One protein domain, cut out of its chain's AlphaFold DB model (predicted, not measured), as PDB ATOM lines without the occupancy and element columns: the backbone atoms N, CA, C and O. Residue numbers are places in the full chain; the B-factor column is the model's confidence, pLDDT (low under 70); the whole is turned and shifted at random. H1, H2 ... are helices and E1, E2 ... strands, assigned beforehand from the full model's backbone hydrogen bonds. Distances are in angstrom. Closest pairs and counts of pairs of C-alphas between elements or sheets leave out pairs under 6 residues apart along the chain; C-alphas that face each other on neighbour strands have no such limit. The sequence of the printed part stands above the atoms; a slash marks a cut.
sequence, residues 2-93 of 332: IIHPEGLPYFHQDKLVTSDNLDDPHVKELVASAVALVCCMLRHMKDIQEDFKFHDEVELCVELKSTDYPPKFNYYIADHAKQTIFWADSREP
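Overview. This is residues 2 to 93 of the 332 residues of an uncharacterized protein of Rhizoctonia solani AG-3 Rhs1AP (UniProt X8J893). One strongly twisted sheet of five strands makes a wall, and a single long helix, H1, packs slantwise over one face of it, above the long strands E3 and E4. These are two layers, a helix on one face of a sheet. The printed part has 92 residues, with named elements in the order E1, E2, H1, E3, E4, E5. The sheet order is E1, E2, E3, E4, E5, mixed, and the class is mixed, helices and strands. The whole is compact, with a radius of gyration of the C-alphas of 13.8 A and spans of 39 by 33 by 24 A.

Arrangement. Look first at E3, residues 58 to 66, and E4, residues 72 to 79, an antiparallel hairpin with N 61 and O 76 at 2.9 A. E5, residues 84 to 86, extends this meander, each strand the antiparallel neighbour of the one before; N 77 and O 86 are 2.8 A apart. On the other side of E3, find E2, residues 16 to 18, parallel to it, with N 17 and O 60 at 2.9 A. E1, residues 9 to 13, forms a hairpin with E2, N 11 and O 18 being 2.8 A apart. H1, residues 25 to 48, is on the sheet at a height over the sheet of 9.3 A; its closest C-alphas to E3 are those of Val 31 and Val 62, 7.1 A. On the local plane H1 and E3 stand at 52 degrees. E2, H1, E3 are a strand-helix-strand unit, two parallel neighbour strands with a helix between, its crossover left-handed. Every O i to N i+4 pair in H1 is within hydrogen-bond range.

Along the chain. Find C-alpha 9 at (-1.204, 205.660, 6.650), where E1 begins. H1 runs 35.0 A from C-alpha 25 at (-12.628, 200.935, 17.885). E3 is 25.3 A long and E4 23.5 A; E5 ends at C-alpha 86, (14.758, 203.637, 24.721).

Size, cuts and confidence. The C-alphas of Gly 7 and Glu 50 are the two farthest apart, 42.4 A. The printed part has no cut, no link is long, and no printed residue is under 70 in pLDDT.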
ATOM      1  N   ILE A   2      -2.483 210.282   9.164       94.69
ATOM      2  CA  ILE A   2      -1.505 211.002   8.349       94.69
ATOM      3  C   ILE A   2      -1.006 210.026   7.278       94.69
ATOM      4  O   ILE A   2      -0.848 208.842   7.559       94.69
ATOM      5  N   ILE A   3      -0.779 210.504   6.054       94.69
ATOM      6  CA  ILE A   3      -0.263 209.670   4.961       94.69
ATOM      7  C   ILE A   3       1.256 209.822   4.888       94.69
ATOM      8  O   ILE A   3       1.764 210.931   4.717       94.69
ATOM      9  N   HIS A   4       1.973 208.709   5.029       94.94
ATOM     10  CA  HIS A   4       3.420 208.651   4.842       94.94
ATOM     11  C   HIS A   4       3.801 208.980   3.383       94.94
ATOM     12  O   HIS A   4       3.041 208.630   2.477       94.94
ATOM     13  N   PRO A   5       4.982 209.567   3.098       93.00
ATOM     14  CA  PRO A   5       5.441 209.822   1.728       93.00
ATOM     15  C   PRO A   5       5.463 208.593   0.803       93.00
ATOM     16  O   PRO A   5       5.272 208.732  -0.402       93.00
ATOM     17  N   GLU A   6       5.661 207.393   1.356       92.56
ATOM     18  CA  GLU A   6       5.590 206.120   0.612       92.56
ATOM     19  C   GLU A   6       4.159 205.549   0.486       92.56
ATOM     20  O   GLU A   6       3.956 204.539  -0.183       92.56
ATOM     21  N   GLY A   7       3.157 206.183   1.102       93.06
ATOM     22  CA  GLY A   7       1.731 205.893   0.906       93.06
ATOM     23  C   GLY A   7       1.026 205.134   2.036       93.06
ATOM     24  O   GLY A   7      -0.203 205.103   2.046       93.06
ATOM     25  N   LEU A   8       1.751 204.555   2.999       92.56
ATOM     26  CA  LEU A   8       1.132 203.870   4.142       92.56
ATOM     27  C   LEU A   8       0.575 204.894   5.158       92.56
ATOM     28  O   LEU A   8       1.300 205.809   5.550       92.56
ATOM     29  N   PRO A   9      -0.691 204.794   5.598       95.44
ATOM     30  CA  PRO A   9      -1.204 205.660   6.650       95.44
ATOM     31  C   PRO A   9      -0.630 205.281   8.018       95.44
ATOM     32  O   PRO A   9      -0.406 204.110   8.312       95.44
ATOM     33  N   TYR A  10      -0.467 206.282   8.877       97.00
ATOM     34  CA  TYR A  10      -0.216 206.106  10.305       97.00
ATOM     35  C   TYR A  10      -1.033 207.115  11.115       97.00
ATOM     36  O   TYR A  10      -1.651 208.046  10.582       97.00
ATOM     37  N   PHE A  11      -1.068 206.929  12.426       97.62
ATOM     38  CA  PHE A  11      -1.797 207.783  13.346       97.62
ATOM     39  C   PHE A  11      -0.825 208.461  14.299       97.62
ATOM     40  O   PHE A  11       0.094 207.835  14.816       97.62
ATOM     41  N   HIS A  12      -1.057 209.751  14.518       96.12
ATOM     42  CA  HIS A  12      -0.342 210.572  15.481       96.12
ATOM     43  C   HIS A  12      -1.370 211.298  16.353       96.12
ATOM     44  O   HIS A  12      -2.322 211.887  15.825       96.12
ATOM     45  N   GLN A  13      -1.190 211.242  17.670       94.12
ATOM     46  CA  GLN A  13      -2.001 211.957  18.649       94.12
ATOM     47  C   GLN A  13      -1.126 212.397  19.831       94.12
ATOM     48  O   GLN A  13      -0.721 211.571  20.644       94.12
ATOM     49  N   ASP A  14      -0.896 213.707  19.952       90.56
ATOM     50  CA  ASP A  14      -0.034 214.319  20.978       90.56
ATOM     51  C   ASP A  14       1.403 213.768  20.975       90.56
ATOM     52  O   ASP A  14       2.208 214.215  20.170       90.56
ATOM     53  N   LYS A  15       1.720 212.798  21.844       93.38
ATOM     54  CA  LYS A  15       3.025 212.115  21.909       93.38
ATOM     55  C   LYS A  15       2.972 210.658  21.457       93.38
ATOM     56  O   LYS A  15       3.935 209.931  21.661       93.38
ATOM     57  N   LEU A  16       1.839 210.188  20.939       96.81
ATOM     58  CA  LEU A  16       1.660 208.815  20.472       96.81
ATOM     59  C   LEU A  16       1.757 208.763  18.951       96.81
ATOM     60  O   LEU A  16       1.020 209.477  18.270       96.81
ATOM     61  N   VAL A  17       2.554 207.828  18.440       97.62
ATOM     62  CA  VAL A  17       2.495 207.369  17.050       97.62
ATOM     63  C   VAL A  17       2.255 205.870  16.960       97.62
ATOM     64  O   VAL A  17       2.685 205.089  17.813       97.62
ATOM     65  N   THR A  18       1.546 205.460  15.917       97.62
ATOM     66  CA  THR A  18       1.315 204.048  15.614       97.62
ATOM     67  C   THR A  18       0.914 203.858  14.155       97.62
ATOM     68  O   THR A  18       0.237 204.704  13.567       97.62
ATOM     69  N   SER A  19       1.321 202.737  13.568       95.88
ATOM     70  CA  SER A  19       0.811 202.254  12.282       95.88
ATOM     71  C   SER A  19      -0.486 201.446  12.415       95.88
ATOM     72  O   SER A  19      -1.092 201.106  11.401       95.88
ATOM     73  N   ASP A  20      -0.915 201.118  13.638       96.06
ATOM     74  CA  ASP A  20      -2.163 200.397  13.881       96.06
ATOM     75  C   ASP A  20      -3.379 201.266  13.532       96.06
ATOM     76  O   ASP A  20      -3.408 202.475  13.776       96.06
ATOM     77  N   ASN A  21      -4.411 200.644  12.959       95.06
ATOM     78  CA  ASN A  21      -5.589 201.353  12.473       95.06
ATOM     79  C   ASN A  21      -6.492 201.843  13.620       95.06
ATOM     80  O   ASN A  21      -7.383 201.120  14.059       95.06
ATOM     81  N   LEU A  22      -6.307 203.088  14.069       95.62
ATOM     82  CA  LEU A  22      -7.104 203.672  15.159       95.62
ATOM     83  C   LEU A  22      -8.548 204.035  14.773       95.62
ATOM     84  O   LEU A  22      -9.318 204.435  15.652       95.62
ATOM     85  N   ASP A  23      -8.921 203.911  13.496       95.00
ATOM     86  CA  ASP A  23     -10.321 204.040  13.076       95.00
ATOM     87  C   ASP A  23     -11.145 202.799  13.468       95.00
ATOM     88  O   ASP A  23     -12.368 202.886  13.575       95.00
ATOM     89  N   ASP A  24     -10.489 201.660  13.733       95.69
ATOM     90  CA  ASP A  24     -11.116 200.487  14.342       95.69
ATOM     91  C   ASP A  24     -11.219 200.683  15.873       95.69
ATOM     92  O   ASP A  24     -10.191 200.775  16.557       95.69
ATOM     93  N   PRO A  25     -12.439 200.734  16.450       95.50
ATOM     94  CA  PRO A  25     -12.628 200.935  17.885       95.50
ATOM     95  C   PRO A  25     -11.948 199.876  18.763       95.50
ATOM     96  O   PRO A  25     -11.456 200.221  19.837       95.50
ATOM     97  N   HIS A  26     -11.889 198.617  18.312       94.81
ATOM     98  CA  HIS A  26     -11.248 197.528  19.056       94.81
ATOM     99  C   HIS A  26      -9.734 197.733  19.112       94.81
ATOM    100  O   HIS A  26      -9.126 197.700  20.180       94.81
ATOM    101  N   VAL A  27      -9.121 198.038  17.966       95.62
ATOM    102  CA  VAL A  27      -7.688 198.368  17.878       95.62
ATOM    103  C   VAL A  27      -7.364 199.580  18.748       95.62
ATOM    104  O   VAL A  27      -6.398 199.558  19.512       95.62
ATOM    105  N   LYS A  28      -8.201 200.619  18.694       95.69
ATOM    106  CA  LYS A  28      -8.039 201.827  19.505       95.69
ATOM    107  C   LYS A  28      -8.059 201.536  21.008       95.69
ATOM    108  O   LYS A  28      -7.241 202.094  21.738       95.69
ATOM    109  N   GLU A  29      -8.952 200.666  21.476       95.50
ATOM    110  CA  GLU A  29      -9.019 200.251  22.884       95.50
ATOM    111  C   GLU A  29      -7.760 199.483  23.322       95.50
ATOM    112  O   GLU A  29      -7.203 199.736  24.400       95.50
ATOM    113  N   LEU A  30      -7.251 198.591  22.468       96.31
ATOM    114  CA  LEU A  30      -6.022 197.844  22.734       96.31
ATOM    115  C   LEU A  30      -4.784 198.747  22.765       96.31
ATOM    116  O   LEU A  30      -3.962 198.613  23.674       96.31
ATOM    117  N   VAL A  31      -4.666 199.694  21.828       96.62
ATOM    118  CA  VAL A  31      -3.582 200.690  21.833       96.62
ATOM    119  C   VAL A  31      -3.668 201.559  23.087       96.62
ATOM    120  O   VAL A  31      -2.656 201.753  23.756       96.62
ATOM    121  N   ALA A  32      -4.860 202.023  23.476       95.50
ATOM    122  CA  ALA A  32      -5.038 202.796  24.707       95.50
ATOM    123  C   ALA A  32      -4.604 202.007  25.957       95.50
ATOM    124  O   ALA A  32      -3.929 202.549  26.835       95.50
ATOM    125  N   SER A  33      -4.922 200.711  26.008       95.06
ATOM    126  CA  SER A  33      -4.493 199.810  27.085       95.06
ATOM    127  C   SER A  33      -2.970 199.626  27.114       95.06
ATOM    128  O   SER A  33      -2.355 199.676  28.182       95.06
ATOM    129  N   ALA A  34      -2.341 199.466  25.945       95.19
ATOM    130  CA  ALA A  34      -0.889 199.383  25.812       95.19
ATOM    131  C   ALA A  34      -0.201 200.678  26.275       95.19
ATOM    132  O   ALA A  34       0.738 200.625  27.072       95.19
ATOM    133  N   VAL A  35      -0.709 201.840  25.852       95.56
ATOM    134  CA  VAL A  35      -0.218 203.159  26.277       95.56
ATOM    135  C   VAL A  35      -0.327 203.319  27.791       95.56
ATOM    136  O   VAL A  35       0.650 203.701  28.434       95.56
ATOM    137  N   ALA A  36      -1.468 202.966  28.389       95.06
ATOM    138  CA  ALA A  36      -1.652 203.038  29.837       95.06
ATOM    139  C   ALA A  36      -0.621 202.181  30.596       95.06
ATOM    140  O   ALA A  36      -0.050 202.644  31.591       95.06
ATOM    141  N   LEU A  37      -0.332 200.970  30.103       94.25
ATOM    142  CA  LEU A  37       0.685 200.088  30.678       94.25
ATOM    143  C   LEU A  37       2.094 200.692  30.573       94.25
ATOM    144  O   LEU A  37       2.821 200.713  31.567       94.25
ATOM    145  N   VAL A  38       2.466 201.233  29.408       94.62
ATOM    146  CA  VAL A  38       3.769 201.892  29.218       94.62
ATOM    147  C   VAL A  38       3.895 203.123  30.116       94.62
ATOM    148  O   VAL A  38       4.927 203.306  30.756       94.62
ATOM    149  N   CYS A  39       2.844 203.934  30.260       92.75
ATOM    150  CA  CYS A  39       2.846 205.062  31.190       92.75
ATOM    151  C   CYS A  39       3.058 204.621  32.648       92.75
ATOM    152  O   CYS A  39       3.751 205.311  33.395       92.75
ATOM    153  N   CYS A  40       2.492 203.485  33.073       93.50
ATOM    154  CA  CYS A  40       2.777 202.911  34.393       93.50
ATOM    155  C   CYS A  40       4.255 202.520  34.537       93.50
ATOM    156  O   CYS A  40       4.870 202.868  35.544       93.50
ATOM    157  N   MET A  41       4.830 201.857  33.531       93.19
ATOM    158  CA  MET A  41       6.247 201.464  33.525       93.19
ATOM    159  C   MET A  41       7.174 202.681  33.573       93.19
ATOM    160  O   MET A  41       8.115 202.715  34.357       93.19
ATOM    161  N   LEU A  42       6.865 203.716  32.794       90.69
ATOM    162  CA  LEU A  42       7.613 204.970  32.752       90.69
ATOM    163  C   LEU A  42       7.580 205.731  34.084       90.69
ATOM    164  O   LEU A  42       8.602 206.271  34.504       90.69
ATOM    165  N   ARG A  43       6.430 205.753  34.772       89.69
ATOM    166  CA  ARG A  43       6.335 206.309  36.132       89.69
ATOM    167  C   ARG A  43       7.219 205.535  37.105       89.69
ATOM    168  O   ARG A  43       8.022 206.140  37.799       89.69
ATOM    169  N   HIS A  44       7.139 204.208  37.076       89.94
ATOM    170  CA  HIS A  44       7.949 203.357  37.942       89.94
ATOM    171  C   HIS A  44       9.457 203.507  37.685       89.94
ATOM    172  O   HIS A  44      10.242 203.587  38.625       89.94
ATOM    173  N   MET A  45       9.867 203.601  36.416       87.44
ATOM    174  CA  MET A  45      11.257 203.864  36.036       87.44
ATOM    175  C   MET A  45      11.755 205.190  36.613       87.44
ATOM    176  O   MET A  45      12.850 205.231  37.169       87.44
ATOM    177  N   LYS A  46      10.947 206.251  36.518       85.56
ATOM    178  CA  LYS A  46      11.263 207.559  37.101       85.56
ATOM    179  C   LYS A  46      11.388 207.499  38.628       85.56
ATOM    180  O   LYS A  46      12.253 208.164  39.178       85.56
ATOM    181  N   ASP A  47      10.550 206.709  39.297       86.38
ATOM    182  CA  ASP A  47      10.592 206.568  40.758       86.38
ATOM    183  C   ASP A  47      11.856 205.832  41.243       86.38
ATOM    184  O   ASP A  47      12.337 206.096  42.341       86.38
ATOM    185  N   ILE A  48      12.403 204.913  40.436       86.25
ATOM    186  CA  ILE A  48      13.626 204.159  40.767       86.25
ATOM    187  C   ILE A  48      14.896 204.913  40.352       86.25
ATOM    188  O   ILE A  48      15.927 204.800  41.015       86.25
ATOM    189  N   GLN A  49      14.855 205.646  39.238       84.50
ATOM    190  CA  GLN A  49      16.013 206.340  38.679       84.50
ATOM    191  C   GLN A  49      15.920 207.842  38.957       84.50
ATOM    192  O   GLN A  49      15.347 208.587  38.165       84.50
ATOM    193  N   GLU A  50      16.533 208.295  40.054       73.19
ATOM    194  CA  GLU A  50      16.498 209.707  40.480       73.19
ATOM    195  C   GLU A  50      17.001 210.688  39.399       73.19
ATOM    196  O   GLU A  50      16.479 211.796  39.266       73.19
ATOM    197  N   ASP A  51      17.965 210.263  38.577       77.44
ATOM    198  CA  ASP A  51      18.541 211.074  37.495       77.44
ATOM    199  C   ASP A  51      17.739 211.028  36.184       77.44
ATOM    200  O   ASP A  51      18.028 211.780  35.243       77.44
ATOM    201  N   PHE A  52      16.726 210.162  36.081       77.56
ATOM    202  CA  PHE A  52      15.964 210.011  34.849       77.56
ATOM    203  C   PHE A  52      14.991 211.182  34.656       77.56
ATOM    204  O   PHE A  52      13.987 211.336  35.357       77.56
ATOM    205  N   LYS A  53      15.271 212.013  33.649       76.50
ATOM    206  CA  LYS A  53      14.417 213.135  33.248       76.50
ATOM    207  C   LYS A  53      13.859 212.892  31.854       76.50
ATOM    208  O   LYS A  53      14.614 212.719  30.898       76.50
ATOM    209  N   PHE A  54      12.534 212.937  31.745       70.19
ATOM    210  CA  PHE A  54      11.866 213.025  30.453       70.19
ATOM    211  C   PHE A  54      12.234 214.352  29.797       70.19
ATOM    212  O   PHE A  54      12.035 215.409  30.396       70.19
ATOM    213  N   HIS A  55      12.760 214.293  28.577       79.69
ATOM    214  CA  HIS A  55      12.792 215.473  27.725       79.69
ATOM    215  C   HIS A  55      11.367 215.804  27.272       79.69
ATOM    216  O   HIS A  55      10.522 214.917  27.132       79.69
ATOM    217  N   ASP A  56      11.095 217.085  27.031       81.75
ATOM    218  CA  ASP A  56       9.777 217.509  26.554       81.75
ATOM    219  C   ASP A  56       9.476 216.943  25.157       81.75
ATOM    220  O   ASP A  56       8.320 216.667  24.837       81.75
ATOM    221  N   GLU A  57      10.525 216.675  24.377       89.44
ATOM    222  CA  GLU A  57      10.480 216.199  22.994       89.44
ATOM    223  C   GLU A  57      10.631 214.674  22.885       89.44
ATOM    224  O   GLU A  57      11.521 214.169  22.195       89.44
ATOM    225  N   VAL A  58       9.769 213.944  23.592       93.19
ATOM    226  CA  VAL A  58       9.671 212.481  23.488       93.19
ATOM    227  C   VAL A  58       8.388 212.045  22.793       93.19
ATOM    228  O   VAL A  58       7.338 212.660  22.987       93.19
ATOM    229  N   GLU A  59       8.477 210.941  22.064       95.62
ATOM    230  CA  GLU A  59       7.373 210.320  21.339       95.62
ATOM    231  C   GLU A  59       7.316 208.815  21.627       95.62
ATOM    232  O   GLU A  59       8.322 208.110  21.580       95.62
ATOM    233  N   LEU A  60       6.133 208.313  21.962       97.12
ATOM    234  CA  LEU A  60       5.849 206.907  22.202       97.12
ATOM    235  C   LEU A  60       5.342 206.267  20.910       97.12
ATOM    236  O   LEU A  60       4.275 206.624  20.416       97.12
ATOM    237  N   CYS A  61       6.060 205.264  20.417       97.94
ATOM    238  CA  CYS A  61       5.579 204.400  19.349       97.94
ATOM    239  C   CYS A  61       4.990 203.120  19.945       97.94
ATOM    240  O   CYS A  61       5.653 202.461  20.745       97.94
ATOM    241  N   VAL A  62       3.783 202.739  19.524       97.38
ATOM    242  CA  VAL A  62       3.150 201.456  19.879       97.38
ATOM    243  C   VAL A  62       2.795 200.693  18.609       97.38
ATOM    244  O   VAL A  62       2.288 201.278  17.656       97.38
ATOM    245  N   GLU A  63       3.055 199.389  18.615       95.94
ATOM    246  CA  GLU A  63       2.706 198.469  17.531       95.94
ATOM    247  C   GLU A  63       2.108 197.186  18.127       95.94
ATOM    248  O   GLU A  63       2.769 196.464  18.887       95.94
ATOM    249  N   LEU A  64       0.853 196.886  17.807       96.00
ATOM    250  CA  LEU A  64       0.186 195.665  18.243       96.00
ATOM    251  C   LEU A  64       0.748 194.449  17.492       96.00
ATOM    252  O   LEU A  64       0.832 194.403  16.271       96.00
ATOM    253  N   LYS A  65       1.097 193.403  18.243       94.44
ATOM    254  CA  LYS A  65       1.463 192.078  17.712       94.44
ATOM    255  C   LYS A  65       0.260 191.149  17.575       94.44
ATOM    256  O   LYS A  65       0.303 190.208  16.790       94.44
ATOM    257  N   SER A  66      -0.759 191.350  18.406       89.62
ATOM    258  CA  SER A  66      -2.018 190.607  18.367       89.62
ATOM    259  C   SER A  66      -3.159 191.486  18.871       89.62
ATOM    260  O   SER A  66      -2.947 192.355  19.720       89.62
ATOM    261  N   THR A  67      -4.363 191.211  18.375       87.44
ATOM    262  CA  THR A  67      -5.622 191.809  18.825       87.44
ATOM    263  C   THR A  67      -6.314 191.009  19.939       87.44
ATOM    264  O   THR A  67      -7.428 191.353  20.339       87.44
ATOM    265  N   ASP A  68      -5.664 189.957  20.455       86.69
ATOM    266  CA  ASP A  68      -6.123 189.193  21.619       86.69
ATOM    267  C   ASP A  68      -6.030 190.021  22.909       86.69
ATOM    268  O   ASP A  68      -5.142 190.861  23.065       86.69
ATOM    269  N   TYR A  69      -6.897 189.724  23.882       77.44
ATOM    270  CA  TYR A  69      -6.805 190.286  25.229       77.44
ATOM    271  C   TYR A  69      -6.087 189.311  26.184       77.44
ATOM    272  O   TYR A  69      -6.501 188.151  26.278       77.44
ATOM    273  N   PRO A  70      -5.056 189.744  26.939       80.38
ATOM    274  CA  PRO A  70      -4.461 191.087  26.953       80.38
ATOM    275  C   PRO A  70      -3.601 191.378  25.703       80.38
ATOM    276  O   PRO A  70      -2.978 190.448  25.178       80.38
ATOM    277  N   PRO A  71      -3.504 192.653  25.259       84.50
ATOM    278  CA  PRO A  71      -2.786 193.008  24.038       84.50
ATOM    279  C   PRO A  71      -1.310 192.637  24.139       84.50
ATOM    280  O   PRO A  71      -0.605 193.020  25.077       84.50
ATOM    281  N   LYS A  72      -0.815 191.930  23.123       92.19
ATOM    282  CA  LYS A  72       0.624 191.769  22.901       92.19
ATOM    283  C   LYS A  72       1.079 192.899  21.999       92.19
ATOM    284  O   LYS A  72       0.531 193.055  20.915       92.19
ATOM    285  N   PHE A  73       2.087 193.655  22.419       94.81
ATOM    286  CA  PHE A  73       2.554 194.821  21.675       94.81
ATOM    287  C   PHE A  73       4.057 195.045  21.834       94.81
ATOM    288  O   PHE A  73       4.659 194.712  22.864       94.81
ATOM    289  N   ASN A  74       4.646 195.632  20.801       95.31
ATOM    290  CA  ASN A  74       5.928 196.307  20.870       95.31
ATOM    291  C   ASN A  74       5.700 197.778  21.190       95.31
ATOM    292  O   ASN A  74       4.671 198.360  20.850       95.31
ATOM    293  N   TYR A  75       6.686 198.384  21.825       96.75
ATOM    294  CA  TYR A  75       6.751 199.827  21.942       96.75
ATOM    295  C   TYR A  75       8.210 200.252  22.001       96.75
ATOM    296  O   TYR A  75       9.080 199.412  22.232       96.75
ATOM    297  N   TYR A  76       8.458 201.536  21.809       97.50
ATOM    298  CA  TYR A  76       9.700 202.215  22.168       97.50
ATOM    299  C   TYR A  76       9.394 203.704  22.359       97.50
ATOM    300  O   TYR A  76       8.358 204.192  21.903       97.50
ATOM    301  N   ILE A  77      10.282 204.423  23.040       96.94
ATOM    302  CA  ILE A  77      10.209 205.875  23.191       96.94
ATOM    303  C   ILE A  77      11.342 206.494  22.382       96.94
ATOM    304  O   ILE A  77      12.505 206.165  22.609       96.94
ATOM    305  N   ALA A  78      11.012 207.385  21.452       97.19
ATOM    306  CA  ALA A  78      11.970 208.218  20.747       97.19
ATOM    307  C   ALA A  78      12.214 209.515  21.523       97.19
ATOM    308  O   ALA A  78      11.273 210.198  21.915       97.19
ATOM    309  N   ASP A  79      13.481 209.850  21.750       95.44
ATOM    310  CA  ASP A  79      13.923 211.116  22.336       95.44
ATOM    311  C   ASP A  79      14.545 211.962  21.224       95.44
ATOM    312  O   ASP A  79      15.664 211.698  20.769       95.44
ATOM    313  N   HIS A  80      13.806 212.971  20.758       94.62
ATOM    314  CA  HIS A  80      14.238 213.812  19.642       94.62
ATOM    315  C   HIS A  80      15.376 214.762  20.014       94.62
ATOM    316  O   HIS A  80      16.175 215.112  19.142       94.62
ATOM    317  N   ALA A  81      15.489 215.144  21.289       92.19
ATOM    318  CA  ALA A  81      16.561 216.015  21.759       92.19
ATOM    319  C   ALA A  81      17.909 215.280  21.740       92.19
ATOM    320  O   ALA A  81      18.929 215.846  21.345       92.19
ATOM    321  N   LYS A  82      17.912 213.998  22.126       92.50
ATOM    322  CA  LYS A  82      19.111 213.144  22.105       92.50
ATOM    323  C   LYS A  82      19.310 212.376  20.801       92.50
ATOM    324  O   LYS A  82      20.392 211.826  20.596       92.50
ATOM    325  N   GLN A  83      18.299 212.332  19.935       95.69
ATOM    326  CA  GLN A  83      18.280 211.518  18.715       95.69
ATOM    327  C   GLN A  83      18.573 210.043  19.010       95.69
ATOM    328  O   GLN A  83      19.473 209.430  18.433       95.69
ATOM    329  N   THR A  84      17.839 209.492  19.973       96.00
ATOM    330  CA  THR A  84      18.001 208.119  20.457       96.00
ATOM    331  C   THR A  84      16.635 207.507  20.758       96.00
ATOM    332  O   THR A  84      15.631 208.219  20.796       96.00
ATOM    333  N   ILE A  85      16.591 206.194  20.975       96.38
ATOM    334  CA  ILE A  85      15.390 205.499  21.444       96.38
ATOM    335  C   ILE A  85      15.683 204.719  22.723       96.38
ATOM    336  O   ILE A  85      16.832 204.365  22.995       96.38
ATOM    337  N   PHE A  86      14.649 204.441  23.508       94.56
ATOM    338  CA  PHE A  86      14.758 203.637  24.721       94.56
ATOM    339  C   PHE A  86      13.443 202.925  25.065       94.56
ATOM    340  O   PHE A  86      12.395 203.174  24.467       94.56
ATOM    341  N   TRP A  87      13.508 202.040  26.058       94.94
ATOM    342  CA  TRP A  87      12.378 201.283  26.593       94.94
ATOM    343  C   TRP A  87      12.225 201.545  28.088       94.94
ATOM    344  O   TRP A  87      13.196 201.868  28.767       94.94
ATOM    345  N   ALA A  88      11.005 201.383  28.597       91.38
ATOM    346  CA  ALA A  88      10.697 201.482  30.023       91.38
ATOM    347  C   ALA A  88      10.909 200.148  30.774       91.38
ATOM    348  O   ALA A  88      10.829 200.104  31.999       91.38
ATOM    349  N   ASP A  89      11.133 199.052  30.047       89.00
ATOM    350  CA  ASP A  89      11.279 197.692  30.563       89.00
ATOM    351  C   ASP A  89      12.278 196.877  29.715       89.00
ATOM    352  O   ASP A  89      12.957 197.399  28.832       89.00
ATOM    353  N   SER A  90      12.368 195.571  29.973       86.06
ATOM    354  CA  SER A  90      13.315 194.652  29.330       86.06
ATOM    355  C   SER A  90      12.957 194.256  27.888       86.06
ATOM    356  O   SER A  90      13.427 193.222  27.412       86.06
ATOM    357  N   ARG A  91      12.097 195.013  27.192       89.38
ATOM    358  CA  ARG A  91      11.726 194.744  25.787       89.38
ATOM    359  C   ARG A  91      12.744 195.253  24.768       89.38
ATOM    360  O   ARG A  91      12.555 195.007  23.577       89.38
ATOM    361  N   GLU A  92      13.806 195.924  25.214       89.94
ATOM    362  CA  GLU A  92      14.955 196.256  24.366       89.94
ATOM    363  C   GLU A  92      15.457 194.985  23.648       89.94
ATOM    364  O   GLU A  92      15.651 193.960  24.304       89.94
ATOM    365  N   PRO A  93      15.653 194.997  22.318       89.75
ATOM    366  CA  PRO A  93      16.166 193.833  21.600       89.75
ATOM    367  C   PRO A  93      17.537 193.375  22.121       89.75
ATOM    368  O   PRO A  93      18.416 194.199  22.367       89.75
TER     369      PRO A  93